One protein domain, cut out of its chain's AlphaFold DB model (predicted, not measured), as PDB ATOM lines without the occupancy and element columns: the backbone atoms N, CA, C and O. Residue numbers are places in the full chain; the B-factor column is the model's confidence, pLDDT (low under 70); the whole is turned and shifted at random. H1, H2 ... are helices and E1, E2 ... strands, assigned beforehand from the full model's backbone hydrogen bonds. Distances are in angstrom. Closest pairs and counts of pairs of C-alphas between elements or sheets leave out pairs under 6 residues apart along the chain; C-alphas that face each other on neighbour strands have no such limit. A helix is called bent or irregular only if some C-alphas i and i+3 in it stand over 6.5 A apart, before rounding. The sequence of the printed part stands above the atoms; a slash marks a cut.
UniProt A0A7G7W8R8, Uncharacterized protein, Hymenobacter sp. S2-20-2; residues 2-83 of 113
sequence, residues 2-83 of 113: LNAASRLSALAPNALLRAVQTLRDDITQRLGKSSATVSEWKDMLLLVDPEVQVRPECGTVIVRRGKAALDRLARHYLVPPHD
ATOM      1  N   LEU A   2      48.404 -13.851  34.745       57.66
ATOM      2  CA  LEU A   2      47.659 -14.997  34.207       57.66
ATOM      3  C   LEU A   2      46.706 -15.557  35.277       57.66
ATOM      4  O   LEU A   2      47.149 -15.785  36.401       57.66
ATOM      5  N   ASN A   3      45.447 -15.847  34.929       68.00
ATOM      6  CA  ASN A   3      44.562 -16.609  35.822       68.00
ATOM      7  C   ASN A   3      45.095 -18.036  36.017       68.00
ATOM      8  O   ASN A   3      45.892 -18.507  35.208       68.00
ATOM      9  N   ALA A   4      44.674 -18.745  37.066       78.75
ATOM     10  CA  ALA A   4      44.968 -20.174  37.188       78.75
ATOM     11  C   ALA A   4      44.392 -20.945  35.984       78.75
ATOM     12  O   ALA A   4      43.394 -20.526  35.396       78.75
ATOM     13  N   ALA A   5      45.037 -22.046  35.593       84.56
ATOM     14  CA  ALA A   5      44.470 -22.922  34.575       84.56
ATOM     15  C   ALA A   5      43.212 -23.598  35.140       84.56
ATOM     16  O   ALA A   5      43.232 -24.109  36.260       84.56
ATOM     17  N   SER A   6      42.129 -23.596  34.373       87.69
ATOM     18  CA  SER A   6      40.866 -24.235  34.735       87.69
ATOM     19  C   SER A   6      40.314 -25.007  33.547       87.69
ATOM     20  O   SER A   6      40.634 -24.706  32.396       87.69
ATOM     21  N   ARG A   7      39.465 -26.001  33.810       91.88
ATOM     22  CA  ARG A   7      38.714 -26.656  32.736       91.88
ATOM     23  C   ARG A   7      37.823 -25.645  32.025       91.88
ATOM     24  O   ARG A   7      37.314 -24.715  32.658       91.88
ATOM     25  N   LEU A   8      37.649 -25.825  30.721       91.06
ATOM     26  CA  LEU A   8      36.816 -24.954  29.904       91.06
ATOM     27  C   LEU A   8      35.367 -24.934  30.418       91.06
ATOM     28  O   LEU A   8      34.778 -23.862  30.535       91.06
ATOM     29  N   SER A   9      34.837 -26.096  30.803       92.38
ATOM     30  CA  SER A   9      33.500 -26.267  31.387       92.38
ATOM     31  C   SER A   9      33.282 -25.492  32.692       92.38
ATOM     32  O   SER A   9      32.147 -25.157  33.025       92.38
ATOM     33  N   ALA A  10      34.356 -25.166  33.416       92.94
ATOM     34  CA  ALA A  10      34.299 -24.437  34.681       92.94
ATOM     35  C   ALA A  10      34.282 -22.907  34.508       92.94
ATOM     36  O   ALA A  10      34.199 -22.172  35.494       92.94
ATOM     37  N   LEU A  11      34.389 -22.398  33.277       89.25
ATOM     38  CA  LEU A  11      34.341 -20.963  33.016       89.25
ATOM     39  C   LEU A  11      32.915 -20.415  33.159       89.25
ATOM     40  O   LEU A  11      31.939 -21.036  32.744       89.25
ATOM     41  N   ALA A  12      32.801 -19.186  33.669       89.31
ATOM     42  CA  ALA A  12      31.534 -18.460  33.671       89.31
ATOM     43  C   ALA A  12      30.980 -18.305  32.234       89.31
ATOM     44  O   ALA A  12      31.777 -18.158  31.304       89.31
ATOM     45  N   PRO A  13      29.650 -18.239  32.019       88.38
ATOM     46  CA  PRO A  13      29.044 -18.304  30.681       88.38
ATOM     47  C   PRO A  13      29.626 -17.324  29.648       88.38
ATOM     48  O   PRO A  13      29.922 -17.707  28.517       88.38
ATOM     49  N   ASN A  14      29.870 -16.073  30.048       87.88
ATOM     50  CA  ASN A  14      30.460 -15.061  29.166       87.88
ATOM     51  C   ASN A  14      31.940 -15.339  28.851       87.88
ATOM     52  O   ASN A  14      32.397 -15.079  27.739       87.88
ATOM     53  N   ALA A  15      32.694 -15.864  29.820       88.00
ATOM     54  CA  ALA A  15      34.092 -16.241  29.630       88.00
ATOM     55  C   ALA A  15      34.213 -17.500  28.760       88.00
ATOM     56  O   ALA A  15      35.101 -17.567  27.915       88.00
ATOM     57  N   LEU A  16      33.284 -18.448  28.915       90.81
ATOM     58  CA  LEU A  16      33.179 -19.638  28.082       90.81
ATOM     59  C   LEU A  16      32.929 -19.267  26.618       90.81
ATOM     60  O   LEU A  16      33.662 -19.730  25.751       90.81
ATOM     61  N   LEU A  17      31.951 -18.400  26.335       91.25
ATOM     62  CA  LEU A  17      31.653 -17.991  24.958       91.25
ATOM     63  C   LEU A  17      32.861 -17.326  24.285       91.25
ATOM     64  O   LEU A  17      33.203 -17.672  23.156       91.25
ATOM     65  N   ARG A  18      33.539 -16.413  24.995       90.00
ATOM     66  CA  ARG A  18      34.768 -15.783  24.494       90.00
ATOM     67  C   ARG A  18      35.870 -16.811  24.268       90.00
ATOM     68  O   ARG A  18      36.525 -16.769  23.238       90.00
ATOM     69  N   ALA A  19      36.057 -17.746  25.197       91.25
ATOM     70  CA  ALA A  19      37.072 -18.779  25.052       91.25
ATOM     71  C   ALA A  19      36.796 -19.699  23.858       91.25
ATOM     72  O   ALA A  19      37.721 -20.015  23.119       91.25
ATOM     73  N   VAL A  20      35.534 -20.067  23.629       93.38
ATOM     74  CA  VAL A  20      35.116 -20.836  22.452       93.38
ATOM     75  C   VAL A  20      35.441 -20.085  21.164       93.38
ATOM     76  O   VAL A  20      36.038 -20.672  20.267       93.38
ATOM     77  N   GLN A  21      35.094 -18.798  21.078       92.38
ATOM     78  CA  GLN A  21      35.392 -17.971  19.904       92.38
ATOM     79  C   GLN A  21      36.902 -17.872  19.662       92.38
ATOM     80  O   GLN A  21      37.364 -18.216  18.579       92.38
ATOM     81  N   THR A  22      37.681 -17.525  20.689       92.44
ATOM     82  CA  THR A  22      39.142 -17.418  20.577       92.44
ATOM     83  C   THR A  22      39.789 -18.738  20.157       92.44
ATOM     84  O   THR A  22      40.686 -18.741  19.320       92.44
ATOM     85  N   LEU A  23      39.357 -19.868  20.727       92.56
ATOM     86  CA  LEU A  23      39.916 -21.180  20.388       92.56
ATOM     87  C   LEU A  23      39.514 -21.631  18.985       92.56
ATOM     88  O   LEU A  23      40.355 -22.170  18.274       92.56
ATOM     89  N   ARG A  24      38.267 -21.391  18.569       92.44
ATOM     90  CA  ARG A  24      37.826 -21.617  17.188       92.44
ATOM     91  C   ARG A  24      38.694 -20.826  16.217       92.44
ATOM     92  O   ARG A  24      39.196 -21.401  15.256       92.44
ATOM     93  N   ASP A  25      38.889 -19.540  16.471       91.06
ATOM     94  CA  ASP A  25      39.641 -18.666  15.573       91.06
ATOM     95  C   ASP A  25      41.120 -19.082  15.502       91.06
ATOM     96  O   ASP A  25      41.658 -19.233  14.408       91.06
ATOM     97  N   ASP A  26      41.760 -19.395  16.637       90.50
ATOM     98  CA  ASP A  26      43.134 -19.927  16.660       90.50
ATOM     99  C   ASP A  26      43.254 -21.263  15.912       90.50
ATOM    100  O   ASP A  26      44.137 -21.442  15.073       90.50
ATOM    101  N   ILE A  27      42.368 -22.221  16.197       89.19
ATOM    102  CA  ILE A  27      42.423 -23.549  15.578       89.19
ATOM    103  C   ILE A  27      42.160 -23.442  14.075       89.19
ATOM    104  O   ILE A  27      42.870 -24.074  13.299       89.19
ATOM    105  N   THR A  28      41.201 -22.624  13.646       87.00
ATOM    106  CA  THR A  28      40.917 -22.421  12.217       87.00
ATOM    107  C   THR A  28      42.035 -21.668  11.504       87.00
ATOM    108  O   THR A  28      42.415 -22.029  10.391       87.00
ATOM    109  N   GLN A  29      42.665 -20.691  12.152       86.62
ATOM    110  CA  GLN A  29      43.852 -20.043  11.601       86.62
ATOM    111  C   GLN A  29      45.010 -21.037  11.415       86.62
ATOM    112  O   GLN A  29      45.756 -20.933  10.442       86.62
ATOM    113  N   ARG A  30      45.164 -22.009  12.326       85.12
ATOM    114  CA  ARG A  30      46.236 -23.017  12.266       85.12
ATOM    115  C   ARG A  30      45.937 -24.196  11.340       85.12
ATOM    116  O   ARG A  30      46.869 -24.720  10.736       85.12
ATOM    117  N   LEU A  31      44.691 -24.668  11.293       80.38
ATOM    118  CA  LEU A  31      44.307 -25.925  10.640       80.38
ATOM    119  C   LEU A  31      43.520 -25.736   9.339       80.38
ATOM    120  O   LEU A  31      43.450 -26.681   8.561       80.38
ATOM    121  N   GLY A  32      42.954 -24.554   9.094       80.56
ATOM    122  CA  GLY A  32      42.140 -24.259   7.915       80.56
ATOM    123  C   GLY A  32      40.774 -23.657   8.257       80.56
ATOM    124  O   GLY A  32      40.341 -23.605   9.408       80.56
ATOM    125  N   LYS A  33      40.062 -23.187   7.230       79.25
ATOM    126  CA  LYS A  33      38.728 -22.587   7.402       79.25
ATOM    127  C   LYS A  33      37.727 -23.632   7.903       79.25
ATOM    128  O   LYS A  33      37.771 -24.772   7.473       79.25
ATOM    129  N   SER A  34      36.790 -23.217   8.751       82.94
ATOM    130  CA  SER A  34      35.682 -24.041   9.257       82.94
ATOM    131  C   SER A  34      34.352 -23.436   8.822       82.94
ATOM    132  O   SER A  34      34.137 -22.240   9.025       82.94
ATOM    133  N   SER A  35      33.430 -24.257   8.317       80.12
ATOM    134  CA  SER A  35      32.021 -23.878   8.116       80.12
ATOM    135  C   SER A  35      31.172 -24.062   9.379       80.12
ATOM    136  O   SER A  35      30.094 -23.481   9.469       80.12
ATOM    137  N   ALA A  36      31.675 -24.809  10.370       86.56
ATOM    138  CA  ALA A  36      30.960 -25.057  11.615       86.56
ATOM    139  C   ALA A  36      30.634 -23.768  12.391       86.56
ATOM    140  O   ALA A  36      31.426 -22.812  12.479       86.56
ATOM    141  N   THR A  37      29.444 -23.779  12.976       89.81
ATOM    142  CA  THR A  37      28.868 -22.741  13.823       89.81
ATOM    143  C   THR A  37      29.580 -22.657  15.172       89.81
ATOM    144  O   THR A  37      30.248 -23.584  15.626       89.81
ATOM    145  N   VAL A  38      29.405 -21.534  15.874       90.00
ATOM    146  CA  VAL A  38      29.948 -21.363  17.233       90.00
ATOM    147  C   VAL A  38      29.371 -22.400  18.209       90.00
ATOM    148  O   VAL A  38      30.065 -22.786  19.147       90.00
ATOM    149  N   SER A  39      28.138 -22.874  17.989       91.75
ATOM    150  CA  SER A  39      27.525 -23.913  18.828       91.75
ATOM    151  C   SER A  39      28.224 -25.259  18.657       91.75
ATOM    152  O   SER A  39      28.620 -25.856  19.648       91.75
ATOM    153  N   GLU A  40      28.468 -25.691  17.420       91.25
ATOM    154  CA  GLU A  40      29.176 -26.953  17.151       91.25
ATOM    155  C   GLU A  40      30.605 -26.927  17.712       91.25
ATOM    156  O   GLU A  40      31.066 -27.893  18.320       91.25
ATOM    157  N   TRP A  41      31.291 -25.785  17.591       93.88
ATOM    158  CA  TRP A  41      32.593 -25.582  18.227       93.88
ATOM    159  C   TRP A  41      32.517 -25.655  19.749       93.88
ATOM    160  O   TRP A  41      33.380 -26.278  20.365       93.88
ATOM    161  N   LYS A  42      31.501 -25.041  20.362       94.31
ATOM    162  CA  LYS A  42      31.274 -25.117  21.809       94.31
ATOM    163  C   LYS A  42      31.070 -26.565  22.248       94.31
ATOM    164  O   LYS A  42      31.712 -26.981  23.206       94.31
ATOM    165  N   ASP A  43      30.226 -27.318  21.554       92.81
ATOM    166  CA  ASP A  43      29.906 -28.700  21.914       92.81
ATOM    167  C   ASP A  43      31.141 -29.605  21.787       92.81
ATOM    168  O   ASP A  43      31.451 -30.355  22.712       92.81
ATOM    169  N   MET A  44      31.928 -29.459  20.714       92.31
ATOM    170  CA  MET A  44      33.203 -30.172  20.554       92.31
ATOM    171  C   MET A  44      34.216 -29.795  21.644       92.31
ATOM    172  O   MET A  44      34.852 -30.662  22.247       92.31
ATOM    173  N   LEU A  45      34.363 -28.502  21.932       92.62
ATOM    174  CA  LEU A  45      35.289 -28.020  22.953       92.62
ATOM    175  C   LEU A  45      34.895 -28.503  24.355       92.62
ATOM    176  O   LEU A  45      35.777 -28.828  25.147       92.62
ATOM    177  N   LEU A  46      33.597 -28.586  24.655       91.81
ATOM    178  CA  LEU A  46      33.083 -29.144  25.908       91.81
ATOM    179  C   LEU A  46      33.207 -30.670  25.971       91.81
ATOM    180  O   LEU A  46      33.395 -31.201  27.061       91.81
ATOM    181  N   LEU A  47      33.153 -31.370  24.835       90.19
ATOM    182  CA  LEU A  47      33.407 -32.812  24.772       90.19
ATOM    183  C   LEU A  47      34.853 -33.149  25.162       90.19
ATOM    184  O   LEU A  47      35.096 -34.129  25.863       90.19
ATOM    185  N   VAL A  48      35.819 -32.342  24.713       90.56
ATOM    186  CA  VAL A  48      37.236 -32.509  25.088       90.56
ATOM    187  C   VAL A  48      37.530 -31.949  26.480       90.56
ATOM    188  O   VAL A  48      38.403 -32.467  27.173       90.56
ATOM    189  N   ASP A  49      36.829 -30.881  26.858       92.44
ATOM    190  CA  ASP A  49      36.991 -30.114  28.094       92.44
ATOM    191  C   ASP A  49      38.461 -29.783  28.438       92.44
ATOM    192  O   ASP A  49      39.005 -30.232  29.456       92.44
ATOM    193  N   PRO A  50      39.158 -29.022  27.572       91.00
ATOM    194  CA  PRO A  50      40.573 -28.724  27.748       91.00
ATOM    195  C   PRO A  50      40.834 -27.888  29.008       91.00
ATOM    196  O   PRO A  50      40.015 -27.064  29.423       91.00
ATOM    197  N   GLU A  51      42.037 -28.021  29.573       94.00
ATOM    198  CA  GLU A  51      42.511 -27.074  30.584       94.00
ATOM    199  C   GLU A  51      43.023 -25.821  29.884       94.00
ATOM    200  O   GLU A  51      43.971 -25.870  29.091       94.00
ATOM    201  N   VAL A  52      42.397 -24.692  30.195       92.44
ATOM    202  CA  VAL A  52      42.674 -23.400  29.582       92.44
ATOM    203  C   VAL A  52      43.106 -22.386  30.624       92.44
ATOM    204  O   VAL A  52      42.684 -22.405  31.778       92.44
ATOM    205  N   GLN A  53      43.962 -21.470  30.201       90.69
ATOM    206  CA  GLN A  53      44.413 -20.351  31.001       90.69
ATOM    207  C   GLN A  53      44.125 -19.061  30.247       90.69
ATOM    208  O   GLN A  53      44.627 -18.858  29.141       90.69
ATOM    209  N   VAL A  54      43.316 -18.190  30.843       84.62
ATOM    210  CA  VAL A  54      42.906 -16.928  30.217       84.62
ATOM    211  C   VAL A  54      43.803 -15.796  30.711       84.62
ATOM    212  O   VAL A  54      44.003 -15.634  31.918       84.62
ATOM    213  N   ARG A  55      44.339 -15.000  29.780       82.00
ATOM    214  CA  ARG A  55      44.963 -13.704  30.076       82.00
ATOM    215  C   ARG A  55      43.878 -12.627  30.071       82.00
ATOM    216  O   ARG A  55      43.419 -12.264  28.989       82.00
ATOM    217  N   PRO A  56      43.459 -12.101  31.233       70.56
ATOM    218  CA  PRO A  56      42.369 -11.127  31.302       70.56
ATOM    219  C   PRO A  56      42.690  -9.821  30.563       70.56
ATOM    220  O   PRO A  56      41.804  -9.207  29.984       70.56
ATOM    221  N   GLU A  57      43.962  -9.433  30.531       74.50
ATOM    222  CA  GLU A  57      44.441  -8.170  29.958       74.50
ATOM    223  C   GLU A  57      44.505  -8.133  28.421       74.50
ATOM    224  O   GLU A  57      44.477  -7.054  27.839       74.50
ATOM    225  N   CYS A  58      44.529  -9.286  27.747       70.69
ATOM    226  CA  CYS A  58      44.559  -9.352  26.278       70.69
ATOM    227  C   CYS A  58      43.574 -10.367  25.677       70.69
ATOM    228  O   CYS A  58      43.593 -10.607  24.475       70.69
ATOM    229  N   GLY A  59      42.733 -11.002  26.502       72.81
ATOM    230  CA  GLY A  59      41.752 -12.003  26.065       72.81
ATOM    231  C   GLY A  59      42.358 -13.298  25.513       72.81
ATOM    232  O   GLY A  59      41.623 -14.163  25.039       72.81
ATOM    233  N   THR A  60      43.683 -13.457  25.568       83.62
ATOM    234  CA  THR A  60      44.370 -14.638  25.040       83.62
ATOM    235  C   THR A  60      44.015 -15.869  25.861       83.62
ATOM    236  O   THR A  60      44.146 -15.869  27.087       83.62
ATOM    237  N   VAL A  61      43.626 -16.938  25.171       88.81
ATOM    238  CA  VAL A  61      43.339 -18.238  25.774       88.81
ATOM    239  C   VAL A  61      44.476 -19.190  25.442       88.81
ATOM    240  O   VAL A  61      44.780 -19.436  24.280       88.81
ATOM    241  N   ILE A  62      45.121 -19.717  26.476       89.00
ATOM    242  CA  ILE A  62      46.219 -20.672  26.344       89.00
ATOM    243  C   ILE A  62      45.698 -22.047  26.737       89.00
ATOM    244  O   ILE A  62      45.340 -22.262  27.893       89.00
ATOM    245  N   VAL A  63      45.703 -22.994  25.802       90.88
ATOM    246  CA  VAL A  63      45.410 -24.401  26.102       90.88
ATOM    247  C   VAL A  63      46.631 -25.028  26.769       90.88
ATOM    248  O   VAL A  63      47.686 -25.163  26.150       90.88
ATOM    249  N   ARG A  64      46.498 -25.408  28.041       90.06
ATOM    250  CA  ARG A  64      47.537 -26.097  28.819       90.06
ATOM    251  C   ARG A  64      47.473 -27.608  28.637       90.06
ATOM    252  O   ARG A  64      48.518 -28.248  28.567       90.06
ATOM    253  N   ARG A  65      46.266 -28.164  28.480       88.06
ATOM    254  CA  ARG A  65      46.033 -29.595  28.239       88.06
ATOM    255  C   ARG A  65      44.894 -29.804  27.245       88.06
ATOM    256  O   ARG A  65      43.938 -29.041  27.237       88.06
ATOM    257  N   GLY A  66      44.999 -30.845  26.418       84.38
ATOM    258  CA  GLY A  66      43.954 -31.224  25.455       84.38
ATOM    259  C   GLY A  66      44.144 -30.677  24.037       84.38
ATOM    260  O   GLY A  66      43.378 -31.041  23.153       84.38
ATOM    261  N   LYS A  67      45.194 -29.882  23.771       87.81
ATOM    262  CA  LYS A  67      45.445 -29.273  22.449       87.81
ATOM    263  C   LYS A  67      45.477 -30.289  21.299       87.81
ATOM    264  O   LYS A  67      44.829 -30.075  20.286       87.81
ATOM    265  N   ALA A  68      46.184 -31.408  21.464       81.69
ATOM    266  CA  ALA A  68      46.265 -32.434  20.422       81.69
ATOM    267  C   ALA A  68      44.906 -33.097  20.128       81.69
ATOM    268  O   ALA A  68      44.611 -33.412  18.979       81.69
ATOM    269  N   ALA A  69      44.071 -33.285  21.156       83.25
ATOM    270  CA  ALA A  69      42.734 -33.847  20.997       83.25
ATOM    271  C   ALA A  69      41.801 -32.860  20.281       83.25
ATOM    272  O   ALA A  69      41.093 -33.263  19.362       83.25
ATOM    273  N   LEU A  70      41.869 -31.571  20.636       87.56
ATOM    274  CA  LEU A  70      41.153 -30.502  19.935       87.56
ATOM    275  C   LEU A  70      41.545 -30.429  18.466       87.56
ATOM    276  O   LEU A  70      40.673 -30.441  17.609       87.56
ATOM    277  N   ASP A  71      42.847 -30.399  18.173       86.44
ATOM    278  CA  ASP A  71      43.335 -30.291  16.799       86.44
ATOM    279  C   ASP A  71      42.923 -31.515  15.966       86.44
ATOM    280  O   ASP A  71      42.549 -31.377  14.800       86.44
ATOM    281  N   ARG A  72      42.938 -32.712  16.572       81.69
ATOM    282  CA  ARG A  72      42.451 -33.935  15.929       81.69
ATOM    283  C   ARG A  72      40.955 -33.836  15.643       81.69
ATOM    284  O   ARG A  72      40.578 -33.983  14.488       81.69
ATOM    285  N   LEU A  73      40.111 -33.579  16.643       82.69
ATOM    286  CA  LEU A  73      38.661 -33.519  16.427       82.69
ATOM    287  C   LEU A  73      38.274 -32.398  15.462       82.69
ATOM    288  O   LEU A  73      37.475 -32.621  14.561       82.69
ATOM    289  N   ALA A  74      38.891 -31.225  15.586       86.44
ATOM    290  CA  ALA A  74      38.675 -30.124  14.662       86.44
ATOM    291  C   ALA A  74      38.947 -30.550  13.217       86.44
ATOM    292  O   ALA A  74      38.083 -30.365  12.374       86.44
ATOM    293  N   ARG A  75      40.090 -31.190  12.939       82.69
ATOM    294  CA  ARG A  75      40.442 -31.647  11.585       82.69
ATOM    295  C   ARG A  75      39.499 -32.713  11.021       82.69
ATOM    296  O   ARG A  75      39.323 -32.773   9.815       82.69
ATOM    297  N   HIS A  76      38.948 -33.581  11.867       79.56
ATOM    298  CA  HIS A  76      38.106 -34.686  11.397       79.56
ATOM    299  C   HIS A  76      36.632 -34.294  11.268       79.56
ATOM    300  O   HIS A  76      35.911 -34.933  10.512       79.56
ATOM    301  N   TYR A  77      36.177 -33.279  12.011       78.81
ATOM    302  CA  TYR A  77      34.744 -33.006  12.156       78.81
ATOM    303  C   TYR A  77      34.323 -31.562  11.871       78.81
ATOM    304  O   TYR A  77      33.161 -31.345  11.546       78.81
ATOM    305  N   LEU A  78      35.208 -30.569  12.011       82.94
ATOM    306  CA  LEU A  78      34.818 -29.145  11.958       82.94
ATOM    307  C   LEU A  78      35.547 -28.344  10.876       82.94
ATOM    308  O   LEU A  78      34.999 -27.399  10.307       82.94
ATOM    309  N   VAL A  79      36.802 -28.695  10.622       77.69
ATOM    310  CA  VAL A  79      37.685 -28.063   9.654       77.69
ATOM    311  C   VAL A  79      37.828 -29.046   8.499       77.69
ATOM    312  O   VAL A  79      38.450 -30.089   8.709       77.69
ATOM    313  N   PRO A  80      37.266 -28.766   7.310       68.44
ATOM    314  CA  PRO A  80      37.560 -29.558   6.126       68.44
ATOM    315  C   PRO A  80      39.077 -29.708   5.951       68.44
ATOM    316  O   PRO A  80      39.814 -28.755   6.238       68.44
ATOM    317  N   PRO A  81      39.556 -30.877   5.494       61.94
ATOM    318  CA  PRO A  81      40.971 -31.092   5.248       61.94
ATOM    319  C   PRO A  81      41.493 -29.954   4.373       61.94
ATOM    320  O   PRO A  81      40.945 -29.656   3.313       61.94
ATOM    321  N   HIS A  82      42.511 -29.260   4.884       56.84
ATOM    322  CA  HIS A  82      43.094 -28.114   4.210       56.84
ATOM    323  C   HIS A  82      43.573 -28.585   2.843       56.84
ATOM    324  O   HIS A  82      44.492 -29.391   2.796       56.84
ATOM    325  N   ASP A  83      42.930 -28.103   1.779       52.69
ATOM    326  CA  ASP A  83      43.285 -28.246   0.365       52.69
ATOM    327  C   ASP A  83      44.762 -28.640   0.133       52.69
ATOM    328  O   ASP A  83      45.628 -27.797  -0.111       52.69
TER     329      ASP A  83
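Overview. This is residues 2 to 83 of the 113 residues of an uncharacterized protein of Hymenobacter sp. S2-20-2 (UniProt A0A7G7W8R8). What shape does this model show? A long helix, H1, runs through the middle of the domain, with two shorter helices, H2 and H3, packed across it and on each other, and a small two-stranded hairpin, E1 and E2, packs near the part of H1 made by residues 15 to 26. What is it made of? The printed part has 82 residues, with three named helices and two named strands in the order H1, H2, E1, E2, H3; the sheet, in the order E1, E2, is antiparallel, and the class is mostly helix. How large is it? It is compact, with a radius of gyration of the C-alphas of 11.9 A, and its outline is elongated, with spans of 37 by 23 by 21 A.

Along the chain. Where does the first helix run? H1 is residues 13 to 31, from C-alpha 13 at (29.044, -18.304, 30.681) to C-alpha 31, 26.3 A away. What follows it? H2 is residues 38 to 48 and 15.5 A long; E1 is residues 51 to 54 and 10.2 A; E2 is residues 61 to 65 and 11.9 A. Where does the last element end? H3, residues 67 to 78, is 14.9 A long and ends with C-alpha 78 at (34.818, -29.145, 11.958). It is neither bent nor irregular, but only just: C-alphas 75 and 78 are 6.2 A apart.

Arrangement. How do the helices meet? H1 touches H2 with its residues 17 to 24 alone, about perpendicular at 90 degrees, the closest C-alphas being those of Val 20 and Lys 42, 5.8 A apart. H1 touches H3 through residues 27 to 31 of H1 and 71 to 75 of H3 alone, about perpendicular at 79 degrees, with the C-alphas of Ile 27 and Asp 71 closest at 6.9 A. H2 and H3 touch at a steep tilt of 44 degrees, opposite ways, closest at the C-alphas of Val 48 and Leu 70, 6.8 A. How do the strands pair? E1 and E2 form an antiparallel hairpin at 157 degrees, with N 53 and O 62, and N 62 and O 53, within hydrogen-bond range at 2.8 A each. Residues 6 to 7 make a short antiparallel pairing with residues 51 to 52 of E1. How do strands and helices stand? The closest C-alphas of H1 and E2 are those of Ala 19 and Val 61, 6.3 A apart, while H2 and E2 are apart, as are E1 and H3. Are the helix backbones well formed? Every O i to N i+4 pair is within hydrogen-bond range in H1, H2 and H3.

Size, cuts and confidence. How far does it reach? The two C-alphas farthest apart are those of Ala 4 and Asp 83, 37.7 A. Is anything missing or long? The printed part has no cut; the links H2 to E1 and E2 to H3 are tight, and H1 to H2 and E1 to E2 are short. Where is confidence low? The mean pLDDT of the printed part is 85.2, and residues 2 to 3 and 80 to 83 are under 70.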